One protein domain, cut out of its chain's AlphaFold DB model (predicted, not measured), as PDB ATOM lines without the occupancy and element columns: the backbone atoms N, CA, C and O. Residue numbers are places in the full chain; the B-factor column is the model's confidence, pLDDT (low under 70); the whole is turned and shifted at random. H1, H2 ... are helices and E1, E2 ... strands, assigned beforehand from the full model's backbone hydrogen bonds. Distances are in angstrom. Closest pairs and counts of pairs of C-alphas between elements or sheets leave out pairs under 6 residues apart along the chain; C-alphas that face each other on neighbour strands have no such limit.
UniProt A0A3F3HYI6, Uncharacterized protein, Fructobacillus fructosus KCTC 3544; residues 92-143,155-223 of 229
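Overview. This is residues 92 to 143 and 155 to 223 of the 229 residues of an uncharacterized protein of Fructobacillus fructosus KCTC 3544 (UniProt A0A3F3HYI6). A strongly twisted, curled sheet of five strands, E4 to E8, is partly face to face with a smaller twisted sheet, E1 to E3, in a sandwich whose strands cross. The short helix H2 is on the large sheet, on the side away from the small sheet, and H1 lies beyond the small sheet toward one end of the longest axis. The printed part has 121 residues, with two named helices and eight named strands in the order E1 H1 E2 E3 E4 E5 E6 E7 H2 E8, mostly strand. The sheets, E4 - E5 - E6 - E7 - E8 and E1 - E2 - E3, are both antiparallel. The whole is compact, with a radius of gyration of the C-alphas of 14.7 A, yet elongated, spanning 44 by 29 by 21 A.

Along the chain. Find C-alpha 156 at (191.651, 113.507, 165.709), where E4, residues 156 to 164, begins its 21.3 A. E5, residues 167 to 177, runs 27.1 A; E4 bends by 67 degrees at residue 159 and E5 by 68 degrees at residue 170. Next come E6, residues 180 to 185, E7, residues 193 to 197, and E8, residues 218 to 222, which ends at C-alpha 222, (196.173, 133.283, 170.535). Look for H2 at residues 210 to 214. In the small sheet E1 is residues 96 to 100, E2 residues 119 to 125, 19.1 A, and E3 residues 128 to 135, 22.6 A. H1, residues 108 to 113, begins at (188.497, 101.099, 180.196).

Arrangement. Start with the meander E4 E5 E6 E7, each strand the antiparallel neighbour of the one before: N 160 and O 171 are 2.9 A apart, N 174 and O 182 2.9 A, N 181 and O 195 2.8 A. E8 is an edge strand beside E7, with N 221 and O 194 at 2.8 A. H2 is on this sheet at a height of 6.3 A; its closest C-alphas to E4 are Asp 210 and Leu 162, 5.5 A. The two sheets form a sandwich, two sheets face to face, with strands at 66 degrees; the closest C-alphas of E2 and E6 are Tyr 124 and Thr 185, 5.0 A. E2 and E3 are a hairpin, with N 121 and O 132 at 2.9 A, and E1 pairs with E2 through N 99 and O 120, 2.8 A. H1 is not on either sheet, only just so for the small one. In H1 and H2 every O i to N i+4 pair is within hydrogen-bond range.

Size, cuts and confidence. The two C-alphas farthest apart, of Asp 103 and Ser 216, are 45.5 A apart. Residues 144 to 154 are not printed; C-alphas 143 and 155 are 9.7 A apart across the cut. Residues 198 to 209 form the long link from E7 to H2. Mean pLDDT of the printed part is 82.4; residues 101 to 118, 136 to 137 and 140 to 143 are under 70.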
ATOM      1  N   THR A  92     210.308 109.402 176.854       84.75
ATOM      2  CA  THR A  92     209.818 110.490 175.995       84.75
ATOM      3  C   THR A  92     209.235 109.948 174.695       84.75
ATOM      4  O   THR A  92     209.768 108.990 174.135       84.75
ATOM      5  N   ASP A  93     208.211 110.604 174.167       83.56
ATOM      6  CA  ASP A  93     207.566 110.276 172.903       83.56
ATOM      7  C   ASP A  93     207.366 111.550 172.076       83.56
ATOM      8  O   ASP A  93     206.679 112.478 172.483       83.56
ATOM      9  N   TYR A  94     208.055 111.637 170.937       86.31
ATOM     10  CA  TYR A  94     208.076 112.832 170.080       86.31
ATOM     11  C   TYR A  94     208.433 114.152 170.808       86.31
ATOM     12  O   TYR A  94     208.061 115.236 170.373       86.31
ATOM     13  N   GLY A  95     209.218 114.070 171.886       86.88
ATOM     14  CA  GLY A  95     209.611 115.219 172.712       86.88
ATOM     15  C   GLY A  95     208.702 115.480 173.915       86.88
ATOM     16  O   GLY A  95     209.042 116.338 174.718       86.88
ATOM     17  N   PHE A  96     207.608 114.730 174.064       89.88
ATOM     18  CA  PHE A  96     206.691 114.803 175.201       89.88
ATOM     19  C   PHE A  96     207.052 113.769 176.267       89.88
ATOM     20  O   PHE A  96     207.454 112.651 175.938       89.88
ATOM     21  N   ASP A  97     206.866 114.114 177.538       88.81
ATOM     22  CA  ASP A  97     207.074 113.185 178.649       88.81
ATOM     23  C   ASP A  97     205.936 112.163 178.727       88.81
ATOM     24  O   ASP A  97     204.760 112.522 178.698       88.81
ATOM     25  N   VAL A  98     206.275 110.879 178.854       86.00
ATOM     26  CA  VAL A  98     205.310 109.774 178.886       86.00
ATOM     27  C   VAL A  98     205.148 109.249 180.305       86.00
ATOM     28  O   VAL A  98     206.090 108.722 180.909       86.00
ATOM     29  N   TYR A  99     203.917 109.291 180.794       82.81
ATOM     30  CA  TYR A  99     203.534 108.801 182.108       82.81
ATOM     31  C   TYR A  99     202.676 107.538 181.980       82.81
ATOM     32  O   TYR A  99     201.895 107.402 181.030       82.81
ATOM     33  N   PRO A 100     202.812 106.580 182.911       76.62
ATOM     34  CA  PRO A 100     201.833 105.515 183.035       76.62
ATOM     35  C   PRO A 100     200.493 106.133 183.438       76.62
ATOM     36  O   PRO A 100     200.443 106.989 184.324       76.62
ATOM     37  N   THR A 101     199.403 105.705 182.806       69.25
ATOM     38  CA  THR A 101     198.072 106.137 183.232       69.25
ATOM     39  C   THR A 101     197.822 105.576 184.633       69.25
ATOM     40  O   THR A 101     197.935 104.368 184.834       69.25
ATOM     41  N   SER A 102     197.540 106.438 185.618       56.34
ATOM     42  CA  SER A 102     197.167 105.977 186.964       56.34
ATOM     43  C   SER A 102     195.935 105.070 186.878       56.34
ATOM     44  O   SER A 102     195.032 105.349 186.089       56.34
ATOM     45  N   ASP A 103     195.865 104.012 187.692       47.09
ATOM     46  CA  ASP A 103     194.731 103.072 187.687       47.09
ATOM     47  C   ASP A 103     193.368 103.754 187.941       47.09
ATOM     48  O   ASP A 103     192.326 103.223 187.569       47.09
ATOM     49  N   SER A 104     193.364 104.969 188.499       40.62
ATOM     50  CA  SER A 104     192.176 105.817 188.677       40.62
ATOM     51  C   SER A 104     191.665 106.512 187.406       40.62
ATOM     52  O   SER A 104     190.550 107.022 187.410       40.62
ATOM     53  N   GLN A 105     192.444 106.539 186.322       48.41
ATOM     54  CA  GLN A 105     192.041 107.035 184.998       48.41
ATOM     55  C   GLN A 105     192.099 105.911 183.957       48.41
ATOM     56  O   GLN A 105     192.518 106.118 182.817       48.41
ATOM     57  N   GLN A 106     191.714 104.691 184.343       48.81
ATOM     58  CA  GLN A 106     191.535 103.614 183.377       48.81
ATOM     59  C   GLN A 106     190.446 104.008 182.380       48.81
ATOM     60  O   GLN A 106     189.253 103.847 182.637       48.81
ATOM     61  N   ILE A 107     190.872 104.491 181.209       55.84
ATOM     62  CA  ILE A 107     190.018 104.569 180.030       55.84
ATOM     63  C   ILE A 107     189.783 103.125 179.597       55.84
ATOM     64  O   ILE A 107     190.566 102.519 178.857       55.84
ATOM     65  N   THR A 108     188.755 102.538 180.200       53.66
ATOM     66  CA  THR A 108     188.497 101.099 180.196       53.66
ATOM     67  C   THR A 108     188.303 100.600 178.765       53.66
ATOM     68  O   THR A 108     188.729  99.495 178.427       53.66
ATOM     69  N   ASP A 109     187.779 101.450 177.885       55.41
ATOM     70  CA  ASP A 109     187.511 101.091 176.500       55.41
ATOM     71  C   ASP A 109     188.741 101.170 175.594       55.41
ATOM     72  O   ASP A 109     188.882 100.328 174.705       55.41
ATOM     73  N   LEU A 110     189.705 102.069 175.842       54.12
ATOM     74  CA  LEU A 110     190.974 102.037 175.098       54.12
ATOM     75  C   LEU A 110     191.738 100.734 175.370       54.12
ATOM     76  O   LEU A 110     192.287 100.139 174.441       54.12
ATOM     77  N   LYS A 111     191.722 100.257 176.620       52.81
ATOM     78  CA  LYS A 111     192.340  98.983 177.018       52.81
ATOM     79  C   LYS A 111     191.568  97.762 176.502       52.81
ATOM     80  O   LYS A 111     192.182  96.759 176.179       52.81
ATOM     81  N   LYS A 112     190.235  97.824 176.395       52.03
ATOM     82  CA  LYS A 112     189.436  96.737 175.793       52.03
ATOM     83  C   LYS A 112     189.616  96.635 174.278       52.03
ATOM     84  O   LYS A 112     189.515  95.550 173.725       52.03
ATOM     85  N   ARG A 113     189.844  97.763 173.598       50.84
ATOM     86  CA  ARG A 113     189.989  97.815 172.131       50.84
ATOM     87  C   ARG A 113     191.413  97.550 171.656       50.84
ATOM     88  O   ARG A 113     191.626  97.417 170.453       50.84
ATOM     89  N   THR A 114     192.387  97.534 172.564       53.47
ATOM     90  CA  THR A 114     193.797  97.338 172.230       53.47
ATOM     91  C   THR A 114     194.499  96.535 173.318       53.47
ATOM     92  O   THR A 114     194.437  96.896 174.487       53.47
ATOM     93  N   ASP A 115     195.268  95.515 172.944       53.62
ATOM     94  CA  ASP A 115     196.044  94.705 173.902       53.62
ATOM     95  C   ASP A 115     197.252  95.460 174.508       53.62
ATOM     96  O   ASP A 115     198.096  94.895 175.204       53.62
ATOM     97  N   SER A 116     197.382  96.759 174.220       59.34
ATOM     98  CA  SER A 116     198.536  97.586 174.569       59.34
ATOM     99  C   SER A 116     198.310  98.379 175.855       59.34
ATOM    100  O   SER A 116     197.229  98.905 176.109       59.34
ATOM    101  N   LYS A 117     199.371  98.531 176.659       66.88
ATOM    102  CA  LYS A 117     199.352  99.376 177.864       66.88
ATOM    103  C   LYS A 117     199.036 100.823 177.475       66.88
ATOM    104  O   LYS A 117     199.831 101.453 176.775       66.88
ATOM    105  N   VAL A 118     197.895 101.331 177.940       69.12
ATOM    106  CA  VAL A 118     197.536 102.750 177.826       69.12
ATOM    107  C   VAL A 118     198.553 103.562 178.629       69.12
ATOM    108  O   VAL A 118     198.900 103.205 179.757       69.12
ATOM    109  N   LYS A 119     199.079 104.614 178.009       79.06
ATOM    110  CA  LYS A 119     199.947 105.617 178.633       79.06
ATOM    111  C   LYS A 119     199.342 106.995 178.376       79.06
ATOM    112  O   LYS A 119     198.374 107.115 177.627       79.06
ATOM    113  N   SER A 120     199.929 108.042 178.934       81.25
ATOM    114  CA  SER A 120     199.613 109.419 178.557       81.25
ATOM    115  C   SER A 120     200.884 110.199 178.266       81.25
ATOM    116  O   SER A 120     201.883 110.025 178.965       81.25
ATOM    117  N   ILE A 121     200.838 111.085 177.278       86.38
ATOM    118  CA  ILE A 121     201.847 112.134 177.146       86.38
ATOM    119  C   ILE A 121     201.421 113.351 177.963       86.38
ATOM    120  O   ILE A 121     200.241 113.703 177.993       86.38
ATOM    121  N   GLN A 122     202.377 113.995 178.620       88.69
ATOM    122  CA  GLN A 122     202.176 115.305 179.213       88.69
ATOM    123  C   GLN A 122     202.392 116.365 178.140       88.69
ATOM    124  O   GLN A 122     203.507 116.533 177.650       88.69
ATOM    125  N   ALA A 123     201.327 117.072 177.791       90.56
ATOM    126  CA  ALA A 123     201.349 118.170 176.845       90.56
ATOM    127  C   ALA A 123     200.887 119.470 177.512       90.56
ATOM    128  O   ALA A 123     200.385 119.444 178.638       90.56
ATOM    129  N   TYR A 124     201.075 120.598 176.835       89.69
ATOM    130  CA  TYR A 124     200.752 121.912 177.372       89.69
ATOM    131  C   TYR A 124     199.931 122.740 176.390       89.69
ATOM    132  O   TYR A 124     200.256 122.822 175.202       89.69
ATOM    133  N   ILE A 125     198.903 123.388 176.932       89.00
ATOM    134  CA  ILE A 125     198.209 124.525 176.332       89.00
ATOM    135  C   ILE A 125     198.605 125.737 177.169       89.00
ATOM    136  O   ILE A 125     198.230 125.828 178.341       89.00
ATOM    137  N   LYS A 126     199.387 126.661 176.605       88.81
ATOM    138  CA  LYS A 126     199.959 127.780 177.368       88.81
ATOM    139  C   LYS A 126     200.745 127.249 178.583       88.81
ATOM    140  O   LYS A 126     201.705 126.507 178.415       88.81
ATOM    141  N   GLN A 127     200.318 127.576 179.802       88.25
ATOM    142  CA  GLN A 127     200.916 127.117 181.062       88.25
ATOM    143  C   GLN A 127     200.185 125.901 181.658       88.25
ATOM    144  O   GLN A 127     200.611 125.357 182.675       88.25
ATOM    145  N   GLN A 128     199.072 125.475 181.055       84.56
ATOM    146  CA  GLN A 128     198.243 124.399 181.573       84.56
ATOM    147  C   GLN A 128     198.725 123.042 181.071       84.56
ATOM    148  O   GLN A 128     198.811 122.782 179.873       84.56
ATOM    149  N   SER A 129     198.990 122.166 182.032       84.00
ATOM    150  CA  SER A 129     199.378 120.774 181.846       84.00
ATOM    151  C   SER A 129     198.148 119.928 181.494       84.00
ATOM    152  O   SER A 129     197.188 119.887 182.262       84.00
ATOM    153  N   VAL A 130     198.171 119.228 180.359       83.75
ATOM    154  CA  VAL A 130     197.102 118.324 179.900       83.75
ATOM    155  C   VAL A 130     197.677 116.943 179.588       83.75
ATOM    156  O   VAL A 130     198.628 116.809 178.821       83.75
ATOM    157  N   GLY A 131     197.108 115.900 180.194       82.44
ATOM    158  CA  GLY A 131     197.458 114.516 179.880       82.44
ATOM    159  C   GLY A 131     196.687 114.027 178.657       82.44
ATOM    160  O   GLY A 131     195.467 113.889 178.726       82.44
ATOM    161  N   LEU A 132     197.379 113.741 177.553       81.31
ATOM    162  CA  LEU A 132     196.755 113.178 176.353       81.31
ATOM    163  C   LEU A 132     196.948 111.656 176.330       81.31
ATOM    164  O   LEU A 132     198.094 111.192 176.367       81.31
ATOM    165  N   PRO A 133     195.868 110.856 176.273       77.44
ATOM    166  CA  PRO A 133     195.981 109.406 176.260       77.44
ATOM    167  C   PRO A 133     196.617 108.904 174.961       77.44
ATOM    168  O   PRO A 133     196.354 109.395 173.860       77.44
ATOM    169  N   MET A 134     197.454 107.882 175.095       75.06
ATOM    170  CA  MET A 134     198.127 107.229 173.984       75.06
ATOM    171  C   MET A 134     198.102 105.707 174.132       75.06
ATOM    172  O   MET A 134     198.215 105.151 175.227       75.06
ATOM    173  N   THR A 135     198.056 105.031 172.991       71.88
ATOM    174  CA  THR A 135     198.185 103.579 172.891       71.88
ATOM    175  C   THR A 135     199.177 103.248 171.792       71.88
ATOM    176  O   THR A 135     199.059 103.770 170.686       71.88
ATOM    177  N   ALA A 136     200.140 102.366 172.078       68.88
ATOM    178  CA  ALA A 136     201.117 101.885 171.093       68.88
ATOM    179  C   ALA A 136     201.813 103.020 170.306       68.88
ATOM    180  O   ALA A 136     202.040 102.909 169.106       68.88
ATOM    181  N   GLY A 137     202.108 104.148 170.962       66.19
ATOM    182  CA  GLY A 137     202.747 105.290 170.296       66.19
ATOM    183  C   GLY A 137     201.808 106.144 169.436       66.19
ATOM    184  O   GLY A 137     202.284 106.993 168.697       66.19
ATOM    185  N   THR A 138     200.491 105.938 169.496       73.19
ATOM    186  CA  THR A 138     199.500 106.770 168.801       73.19
ATOM    187  C   THR A 138     198.626 107.490 169.817       73.19
ATOM    188  O   THR A 138     198.160 106.877 170.777       73.19
ATOM    189  N   ILE A 139     198.383 108.778 169.596       71.88
ATOM    190  CA  ILE A 139     197.481 109.591 170.416       71.88
ATOM    191  C   ILE A 139     196.068 109.367 169.873       71.88
ATOM    192  O   ILE A 139     195.830 109.561 168.681       71.88
ATOM    193  N   LYS A 140     195.145 108.890 170.709       65.69
ATOM    194  CA  LYS A 140     193.756 108.609 170.310       65.69
ATOM    195  C   LYS A 140     192.802 109.281 171.289       65.69
ATOM    196  O   LYS A 140     193.007 109.171 172.492       65.69
ATOM    197  N   ALA A 141     191.758 109.933 170.777       57.41
ATOM    198  CA  ALA A 141     190.674 110.450 171.609       57.41
ATOM    199  C   ALA A 141     189.942 109.306 172.335       57.41
ATOM    200  O   ALA A 141     189.827 108.196 171.802       57.41
ATOM    201  N   ALA A 142     189.432 109.589 173.533       50.66
ATOM    202  CA  ALA A 142     188.509 108.711 174.249       50.66
ATOM    203  C   ALA A 142     187.131 108.703 173.553       50.66
ATOM    204  O   ALA A 142     186.769 109.668 172.877       50.66
ATOM    205  N   SER A 143     186.373 107.608 173.660       44.88
ATOM    206  CA  SER A 143     185.052 107.504 173.017       44.88
ATOM    207  C   SER A 143     183.921 108.030 173.908       44.88
ATOM    208  O   SER A 143     184.067 108.109 175.118       44.88
ATOM    209  N   ILE A 155     187.392 114.097 167.708       78.06
ATOM    210  CA  ILE A 155     188.691 114.757 167.754       78.06
ATOM    211  C   ILE A 155     189.768 113.814 167.229       78.06
ATOM    212  O   ILE A 155     189.950 112.703 167.739       78.06
ATOM    213  N   THR A 156     190.498 114.257 166.208       83.69
ATOM    214  CA  THR A 156     191.651 113.507 165.709       83.69
ATOM    215  C   THR A 156     192.944 114.185 166.105       83.69
ATOM    216  O   THR A 156     193.152 115.353 165.801       83.69
ATOM    217  N   PHE A 157     193.835 113.411 166.723       87.62
ATOM    218  CA  PHE A 157     195.167 113.857 167.094       87.62
ATOM    219  C   PHE A 157     196.211 113.355 166.097       87.62
ATOM    220  O   PHE A 157     196.157 112.206 165.649       87.62
ATOM    221  N   TRP A 158     197.205 114.180 165.790       90.25
ATOM    222  CA  TRP A 158     198.421 113.745 165.102       90.25
ATOM    223  C   TRP A 158     199.629 114.554 165.569       90.25
ATOM    224  O   TRP A 158     199.505 115.593 166.214       90.25
ATOM    225  N   ARG A 159     200.821 114.042 165.268       92.50
ATOM    226  CA  ARG A 159     202.088 114.730 165.532       92.50
ATOM    227  C   ARG A 159     202.451 115.608 164.347       92.50
ATOM    228  O   ARG A 159     202.290 115.178 163.209       92.50
ATOM    229  N   SER A 160     202.978 116.789 164.626       95.06
ATOM    230  CA  SER A 160     203.419 117.732 163.606       95.06
ATOM    231  C   SER A 160     204.550 118.620 164.127       95.06
ATOM    232  O   SER A 160     205.051 118.448 165.243       95.06
ATOM    233  N   LYS A 161     204.953 119.595 163.325       96.56
ATOM    234  CA  LYS A 161     205.892 120.655 163.664       96.56
ATOM    235  C   LYS A 161     205.240 121.997 163.378       96.56
ATOM    236  O   LYS A 161     204.510 122.132 162.402       96.56
ATOM    237  N   LEU A 162     205.514 122.976 164.228       95.94
ATOM    238  CA  LEU A 162     205.051 124.349 164.056       95.94
ATOM    239  C   LEU A 162     206.104 125.305 164.612       95.94
ATOM    240  O   LEU A 162     206.704 125.042 165.659       95.94
ATOM    241  N   THR A 163     206.337 126.410 163.917       95.50
ATOM    242  CA  THR A 163     207.197 127.490 164.375       95.50
ATOM    243  C   THR A 163     206.476 128.295 165.451       95.50
ATOM    244  O   THR A 163     205.530 129.039 165.202       95.50
ATOM    245  N   ILE A 164     206.952 128.134 166.680       91.50
ATOM    246  CA  ILE A 164     206.434 128.740 167.904       91.50
ATOM    247  C   ILE A 164     207.562 129.593 168.482       91.50
ATOM    248  O   ILE A 164     208.657 129.090 168.746       91.50
ATOM    249  N   ASP A 165     207.302 130.894 168.622       87.81
ATOM    250  CA  ASP A 165     208.251 131.897 169.134       87.81
ATOM    251  C   ASP A 165     209.585 131.910 168.368       87.81
ATOM    252  O   ASP A 165     210.678 131.962 168.933       87.81
ATOM    253  N   GLY A 166     209.481 131.816 167.037       91.31
ATOM    254  CA  GLY A 166     210.620 131.845 166.118       91.31
ATOM    255  C   GLY A 166     211.426 130.545 166.051       91.31
ATOM    256  O   GLY A 166     212.477 130.520 165.413       91.31
ATOM    257  N   LYS A 167     210.967 129.461 166.689       94.00
ATOM    258  CA  LYS A 167     211.630 128.152 166.653       94.00
ATOM    259  C   LYS A 167     210.678 127.070 166.179       94.00
ATOM    260  O   LYS A 167     209.556 126.984 166.664       94.00
ATOM    261  N   LEU A 168     211.154 126.197 165.295       94.50
ATOM    262  CA  LEU A 168     210.409 125.011 164.889       94.50
ATOM    263  C   LEU A 168     210.349 124.016 166.056       94.50
ATOM    264  O   LEU A 168     211.382 123.515 166.508       94.50
ATOM    265  N   GLN A 169     209.146 123.731 166.548       94.94
ATOM    266  CA  GLN A 169     208.915 122.841 167.684       94.94
ATOM    267  C   GLN A 169     208.071 121.640 167.271       94.94
ATOM    268  O   GLN A 169     207.214 121.736 166.396       94.94
ATOM    269  N   LYS A 170     208.317 120.497 167.917       94.44
ATOM    270  CA  LYS A 170     207.453 119.317 167.811       94.44
ATOM    271  C   LYS A 170     206.179 119.570 168.605       94.44
ATOM    272  O   LYS A 170     206.253 119.925 169.780       94.44
ATOM    273  N   VAL A 171     205.040 119.360 167.964       95.00
ATOM    274  CA  VAL A 171     203.719 119.611 168.538       95.00
ATOM    275  C   VAL A 171     202.794 118.423 168.307       95.00
ATOM    276  O   VAL A 171     203.020 117.582 167.432       95.00
ATOM    277  N   VAL A 172     201.739 118.358 169.105       93.75
ATOM    278  CA  VAL A 172     200.574 117.513 168.851       93.75
ATOM    279  C   VAL A 172     199.435 118.435 168.467       93.75
ATOM    280  O   VAL A 172     199.264 119.484 169.073       93.75
ATOM    281  N   VAL A 173     198.676 118.066 167.448       93.38
ATOM    282  CA  VAL A 173     197.578 118.880 166.927       93.38
ATOM    283  C   VAL A 173     196.300 118.079 167.063       93.38
ATOM    284  O   VAL A 173     196.301 116.884 166.761       93.38
ATOM    285  N   ALA A 174     195.238 118.729 167.522       91.12
ATOM    286  CA  ALA A 174     193.894 118.182 167.562       91.12
ATOM    287  C   ALA A 174     193.008 118.906 166.548       91.12
ATOM    288  O   ALA A 174     192.897 120.126 166.593       91.12
ATOM    289  N   ASP A 175     192.364 118.153 165.659       89.50
ATOM    290  CA  ASP A 175     191.222 118.635 164.875       89.50
ATOM    291  C   ASP A 175     189.978 118.519 165.749       89.50
ATOM    292  O   ASP A 175     189.549 117.402 166.049       89.50
ATOM    293  N   ILE A 176     189.441 119.655 166.187       85.88
ATOM    294  CA  ILE A 176     188.248 119.719 167.041       85.88
ATOM    295  C   ILE A 176     186.951 119.884 166.231       85.88
ATOM    296  O   ILE A 176     185.876 120.050 166.801       85.88
ATOM    297  N   GLY A 177     187.034 119.781 164.900       82.75
ATOM    298  CA  GLY A 177     185.917 119.919 163.974       82.75
ATOM    299  C   GLY A 177     185.810 121.312 163.357       82.75
ATOM    300  O   GLY A 177     186.422 122.278 163.803       82.75
ATOM    301  N   SER A 178     185.020 121.412 162.283       83.81
ATOM    302  CA  SER A 178     184.747 122.669 161.561       83.81
ATOM    303  C   SER A 178     186.000 123.426 161.086       83.81
ATOM    304  O   SER A 178     185.968 124.645 160.941       83.81
ATOM    305  N   GLY A 179     187.105 122.710 160.849       87.31
ATOM    306  CA  GLY A 179     188.379 123.310 160.452       87.31
ATOM    307  C   GLY A 179     189.092 124.054 161.583       87.31
ATOM    308  O   GLY A 179     189.947 124.883 161.287       87.31
ATOM    309  N   ALA A 180     188.740 123.804 162.849       89.69
ATOM    310  CA  ALA A 180     189.420 124.347 164.018       89.69
ATOM    311  C   ALA A 180     190.459 123.359 164.566       89.69
ATOM    312  O   ALA A 180     190.211 122.158 164.702       89.69
ATOM    313  N   TYR A 181     191.630 123.896 164.897       92.25
ATOM    314  CA  TYR A 181     192.805 123.142 165.300       92.25
ATOM    315  C   TYR A 181     193.392 123.703 166.588       92.25
ATOM    316  O   TYR A 181     193.672 124.900 166.690       92.25
ATOM    317  N   GLU A 182     193.625 122.822 167.554       92.44
ATOM    318  CA  GLU A 182     194.308 123.138 168.807       92.44
ATOM    319  C   GLU A 182     195.710 122.524 168.818       92.44
ATOM    320  O   GLU A 182     195.898 121.366 168.435       92.44
ATOM    321  N   VAL A 183     196.708 123.307 169.236       94.19
ATOM    322  CA  VAL A 183     198.116 122.908 169.228       94.19
ATOM    323  C   VAL A 183     198.616 122.723 170.654       94.19
ATOM    324  O   VAL A 183     198.661 123.647 171.463       94.19
ATOM    325  N   PHE A 184     199.085 121.514 170.925       93.75
ATOM    326  CA  PHE A 184     199.672 121.098 172.183       93.75
ATOM    327  C   PHE A 184     201.193 121.050 172.059       93.75
ATOM    328  O   PHE A 184     201.755 120.436 171.145       93.75
ATOM    329  N   THR A 185     201.875 121.659 173.019       94.56
ATOM    330  CA  THR A 185     203.337 121.767 173.049       94.56
ATOM    331  C   THR A 185     203.939 120.856 174.114       94.56
ATOM    332  O   THR A 185     203.273 120.452 175.067       94.56
ATOM    333  N   ALA A 186     205.212 120.492 173.951       92.31
ATOM    334  CA  ALA A 186     205.920 119.645 174.915       92.31
ATOM    335  C   ALA A 186     206.390 120.403 176.169       92.31
ATOM    336  O   ALA A 186     206.748 119.788 177.172       92.31
ATOM    337  N   LYS A 187     206.420 121.738 176.115       91.75
ATOM    338  CA  LYS A 187     206.806 122.626 177.214       91.75
ATOM    339  C   LYS A 187     205.831 123.797 177.274       91.75
ATOM    340  O   LYS A 187     205.349 124.181 176.215       91.75
ATOM    341  N   PRO A 188     205.605 124.395 178.455       91.50
ATOM    342  CA  PRO A 188     204.764 125.574 178.575       91.50
ATOM    343  C   PRO A 188     205.160 126.699 177.615       91.50
ATOM    344  O   PRO A 188     206.349 126.958 177.410       91.50
ATOM    345  N   THR A 189     204.155 127.386 177.085       90.75
ATOM    346  CA  THR A 189     204.294 128.572 176.234       90.75
ATOM    347  C   THR A 189     203.569 129.767 176.846       90.75
ATOM    348  O   THR A 189     202.691 129.624 177.704       90.75
ATOM    349  N   ASP A 190     203.913 130.972 176.396       88.50
ATOM    350  CA  ASP A 190     203.311 132.207 176.918       88.50
ATOM    351  C   ASP A 190     201.871 132.421 176.426       88.50
ATOM    352  O   ASP A 190     201.074 133.080 177.097       88.50
ATOM    353  N   LYS A 191     201.513 131.803 175.294       88.75
ATOM    354  CA  LYS A 191     200.187 131.882 174.666       88.75
ATOM    355  C   LYS A 191     199.635 130.515 174.277       88.75
ATOM    356  O   LYS A 191     200.399 129.567 174.082       88.75
ATOM    357  N   ASN A 192     198.309 130.430 174.148       87.56
ATOM    358  CA  ASN A 192     197.667 129.309 173.454       87.56
ATOM    359  C   ASN A 192     197.928 129.420 171.944       87.56
ATOM    360  O   ASN A 192     197.908 130.529 171.413       87.56
ATOM    361  N   TYR A 193     198.138 128.296 171.265       91.25
ATOM    362  CA  TYR A 193     198.219 128.222 169.812       91.25
ATOM    363  C   TYR A 193     197.026 127.422 169.314       91.25
ATOM    364  O   TYR A 193     196.959 126.204 169.452       91.25
ATOM    365  N   SER A 194     196.084 128.125 168.710       92.25
ATOM    366  CA  SER A 194     194.983 127.506 167.995       92.25
ATOM    367  C   SER A 194     194.689 128.302 166.738       92.25
ATOM    368  O   SER A 194     195.029 129.485 166.644       92.25
ATOM    369  N   PHE A 195     194.107 127.653 165.741       93.19
ATOM    370  CA  PHE A 195     193.769 128.306 164.488       93.19
ATOM    371  C   PHE A 195     192.575 127.635 163.820       93.19
ATOM    372  O   PHE A 195     192.291 126.465 164.059       93.19
ATOM    373  N   THR A 196     191.882 128.375 162.964       94.25
ATOM    374  CA  THR A 196     190.939 127.811 161.997       94.25
ATOM    375  C   THR A 196     191.533 127.902 160.602       94.25
ATOM    376  O   THR A 196     192.183 128.899 160.295       94.25
ATOM    377  N   TYR A 197     191.282 126.908 159.757       94.62
ATOM    378  CA  TYR A 197     191.686 126.908 158.353       94.62
ATOM    379  C   TYR A 197     190.486 126.631 157.449       94.62
ATOM    380  O   TYR A 197     189.802 125.620 157.611       94.62
ATOM    381  N   SER A 198     190.238 127.528 156.492       93.06
ATOM    382  CA  SER A 198     189.143 127.418 155.516       93.06
ATOM    383  C   SER A 198     189.589 126.981 154.118       93.06
ATOM    384  O   SER A 198     188.775 126.985 153.194       93.06
ATOM    385  N   GLY A 199     190.866 126.634 153.933       89.38
ATOM    386  CA  GLY A 199     191.367 126.162 152.645       89.38
ATOM    387  C   GLY A 199     190.872 124.755 152.292       89.38
ATOM    388  O   GLY A 199     190.355 124.016 153.127       89.38
ATOM    389  N   SER A 200     191.031 124.373 151.025       86.81
ATOM    390  CA  SER A 200     190.608 123.061 150.513       86.81
ATOM    391  C   SER A 200     191.588 121.929 150.835       86.81
ATOM    392  O   SER A 200     191.262 120.756 150.640       86.81
ATOM    393  N   GLU A 201     192.793 122.265 151.297       86.44
ATOM    394  CA  GLU A 201     193.826 121.285 151.617       86.44
ATOM    395  C   GLU A 201     193.523 120.530 152.913       86.44
ATOM    396  O   GLU A 201     192.983 121.065 153.883       86.44
ATOM    397  N   LYS A 202     193.927 119.260 152.957       85.62
ATOM    398  CA  LYS A 202     193.793 118.441 154.158       85.62
ATOM    399  C   LYS A 202     194.899 118.792 155.160       85.62
ATOM    400  O   LYS A 202     196.043 118.395 154.972       85.62
ATOM    401  N   VAL A 203     194.537 119.453 156.260       90.38
ATOM    402  CA  VAL A 203     195.455 119.796 157.372       90.38
ATOM    403  C   VAL A 203     195.846 118.566 158.200       90.38
ATOM    404  O   VAL A 203     196.974 118.439 158.684       90.38
ATOM    405  N   GLN A 204     194.911 117.632 158.366       89.75
ATOM    406  CA  GLN A 204     195.100 116.443 159.187       89.75
ATOM    407  C   GLN A 204     196.232 115.556 158.645       89.75
ATOM    408  O   GLN A 204     196.153 115.041 157.526       89.75
ATOM    409  N   GLY A 205     197.237 115.296 159.485       86.88
ATOM    410  CA  GLY A 205     198.379 114.435 159.164       86.88
ATOM    411  C   GLY A 205     199.570 115.156 158.526       86.88
ATOM    412  O   GLY A 205     200.559 114.502 158.205       86.88
ATOM    413  N   VAL A 206     199.511 116.480 158.361       93.44
ATOM    414  CA  VAL A 206     200.639 117.275 157.862       93.44
ATOM    415  C   VAL A 206     201.763 117.317 158.911       93.44
ATOM    416  O   VAL A 206     201.507 117.644 160.070       93.44
ATOM    417  N   ASP A 207     203.006 116.995 158.517       93.75
ATOM    418  CA  ASP A 207     204.184 116.940 159.419       93.75
ATOM    419  C   ASP A 207     204.743 118.321 159.787       93.75
ATOM    420  O   ASP A 207     205.367 118.459 160.834       93.75
ATOM    421  N   ASN A 208     204.534 119.343 158.956       96.19
ATOM    422  CA  ASN A 208     204.926 120.719 159.254       96.19
ATOM    423  C   ASN A 208     203.792 121.681 158.889       96.19
ATOM    424  O   ASN A 208     203.457 121.836 157.717       96.19
ATOM    425  N   LEU A 209     203.219 122.323 159.901       95.81
ATOM    426  CA  LEU A 209     202.098 123.241 159.768       95.81
ATOM    427  C   LEU A 209     202.507 124.670 159.416       95.81
ATOM    428  O   LEU A 209     201.612 125.486 159.249       95.81
ATOM    429  N   ASP A 210     203.793 125.001 159.267       95.56
ATOM    430  CA  ASP A 210     204.214 126.384 159.005       95.56
ATOM    431  C   ASP A 210     203.542 126.980 157.765       95.56
ATOM    432  O   ASP A 210     203.012 128.087 157.840       95.56
ATOM    433  N   ALA A 211     203.479 126.225 156.663       94.06
ATOM    434  CA  ALA A 211     202.830 126.673 155.431       94.06
ATOM    435  C   ALA A 211     201.335 126.962 155.641       94.06
ATOM    436  O   ALA A 211     200.866 128.039 155.288       94.06
ATOM    437  N   ILE A 212     200.613 126.048 156.299       94.62
ATOM    438  CA  ILE A 212     199.194 126.232 156.634       94.62
ATOM    439  C   ILE A 212     199.037 127.421 157.581       94.62
ATOM    440  O   ILE A 212     198.205 128.286 157.357       94.62
ATOM    441  N   SER A 213     199.876 127.522 158.610       91.25
ATOM    442  CA  SER A 213     199.826 128.590 159.607       91.25
ATOM    443  C   SER A 213     200.040 129.982 159.004       91.25
ATOM    444  O   SER A 213     199.533 130.962 159.535       91.25
ATOM    445  N   GLN A 214     200.772 130.081 157.897       93.00
ATOM    446  CA  GLN A 214     201.054 131.339 157.206       93.00
ATOM    447  C   GLN A 214     200.103 131.593 156.030       93.00
ATOM    448  O   GLN A 214     200.185 132.650 155.401       93.00
ATOM    449  N   ASP A 215     199.205 130.652 155.731       95.31
ATOM    450  CA  ASP A 215     198.241 130.794 154.651       95.31
ATOM    451  C   ASP A 215     197.203 131.883 154.965       95.31
ATOM    452  O   ASP A 215     196.742 132.043 156.096       95.31
ATOM    453  N   SER A 216     196.788 132.611 153.930       94.81
ATOM    454  CA  SER A 216     195.726 133.622 154.001       94.81
ATOM    455  C   SER A 216     194.363 133.096 154.484       94.81
ATOM    456  O   SER A 216     193.543 133.877 154.960       94.81
ATOM    457  N   GLN A 217     194.109 131.791 154.346       95.31
ATOM    458  CA  GLN A 217     192.909 131.089 154.805       95.31
ATOM    459  C   GLN A 217     192.999 130.656 156.275       95.31
ATOM    460  O   GLN A 217     192.065 130.033 156.787       95.31
ATOM    461  N   THR A 218     194.111 130.951 156.952       95.50
ATOM    462  CA  THR A 218     194.310 130.626 158.361       95.50
ATOM    463  C   THR A 218     194.037 131.826 159.250       95.50
ATOM    464  O   THR A 218     194.629 132.894 159.106       95.50
ATOM    465  N   GLN A 219     193.175 131.625 160.242       93.94
ATOM    466  CA  GLN A 219     192.928 132.590 161.305       93.94
ATOM    467  C   GLN A 219     193.453 132.045 162.630       93.94
ATOM    468  O   GLN A 219     193.006 131.000 163.096       93.94
ATOM    469  N   HIS A 220     194.384 132.772 163.247       91.94
ATOM    470  CA  HIS A 220     194.975 132.410 164.535       91.94
ATOM    471  C   HIS A 220     194.146 132.929 165.701       91.94
ATOM    472  O   HIS A 220     193.713 134.083 165.706       91.94
ATOM    473  N   TYR A 221     194.020 132.104 166.732       87.56
ATOM    474  CA  TYR A 221     193.465 132.482 168.022       87.56
ATOM    475  C   TYR A 221     194.526 132.229 169.088       87.56
ATOM    476  O   TYR A 221     194.689 131.124 169.613       87.56
ATOM    477  N   TYR A 222     195.277 133.283 169.390       83.94
ATOM    478  CA  TYR A 222     196.173 133.283 170.535       83.94
ATOM    479  C   TYR A 222     195.368 133.579 171.802       83.94
ATOM    480  O   TYR A 222     194.476 134.426 171.792       83.94
ATOM    481  N   ASP A 223     195.658 132.846 172.878       77.19
ATOM    482  CA  ASP A 223     195.024 132.996 174.201       77.19
ATOM    483  C   ASP A 223     193.504 132.740 174.279       77.19
ATOM    484  O   ASP A 223     192.907 132.956 175.333       77.19
TER     485      ASP A 223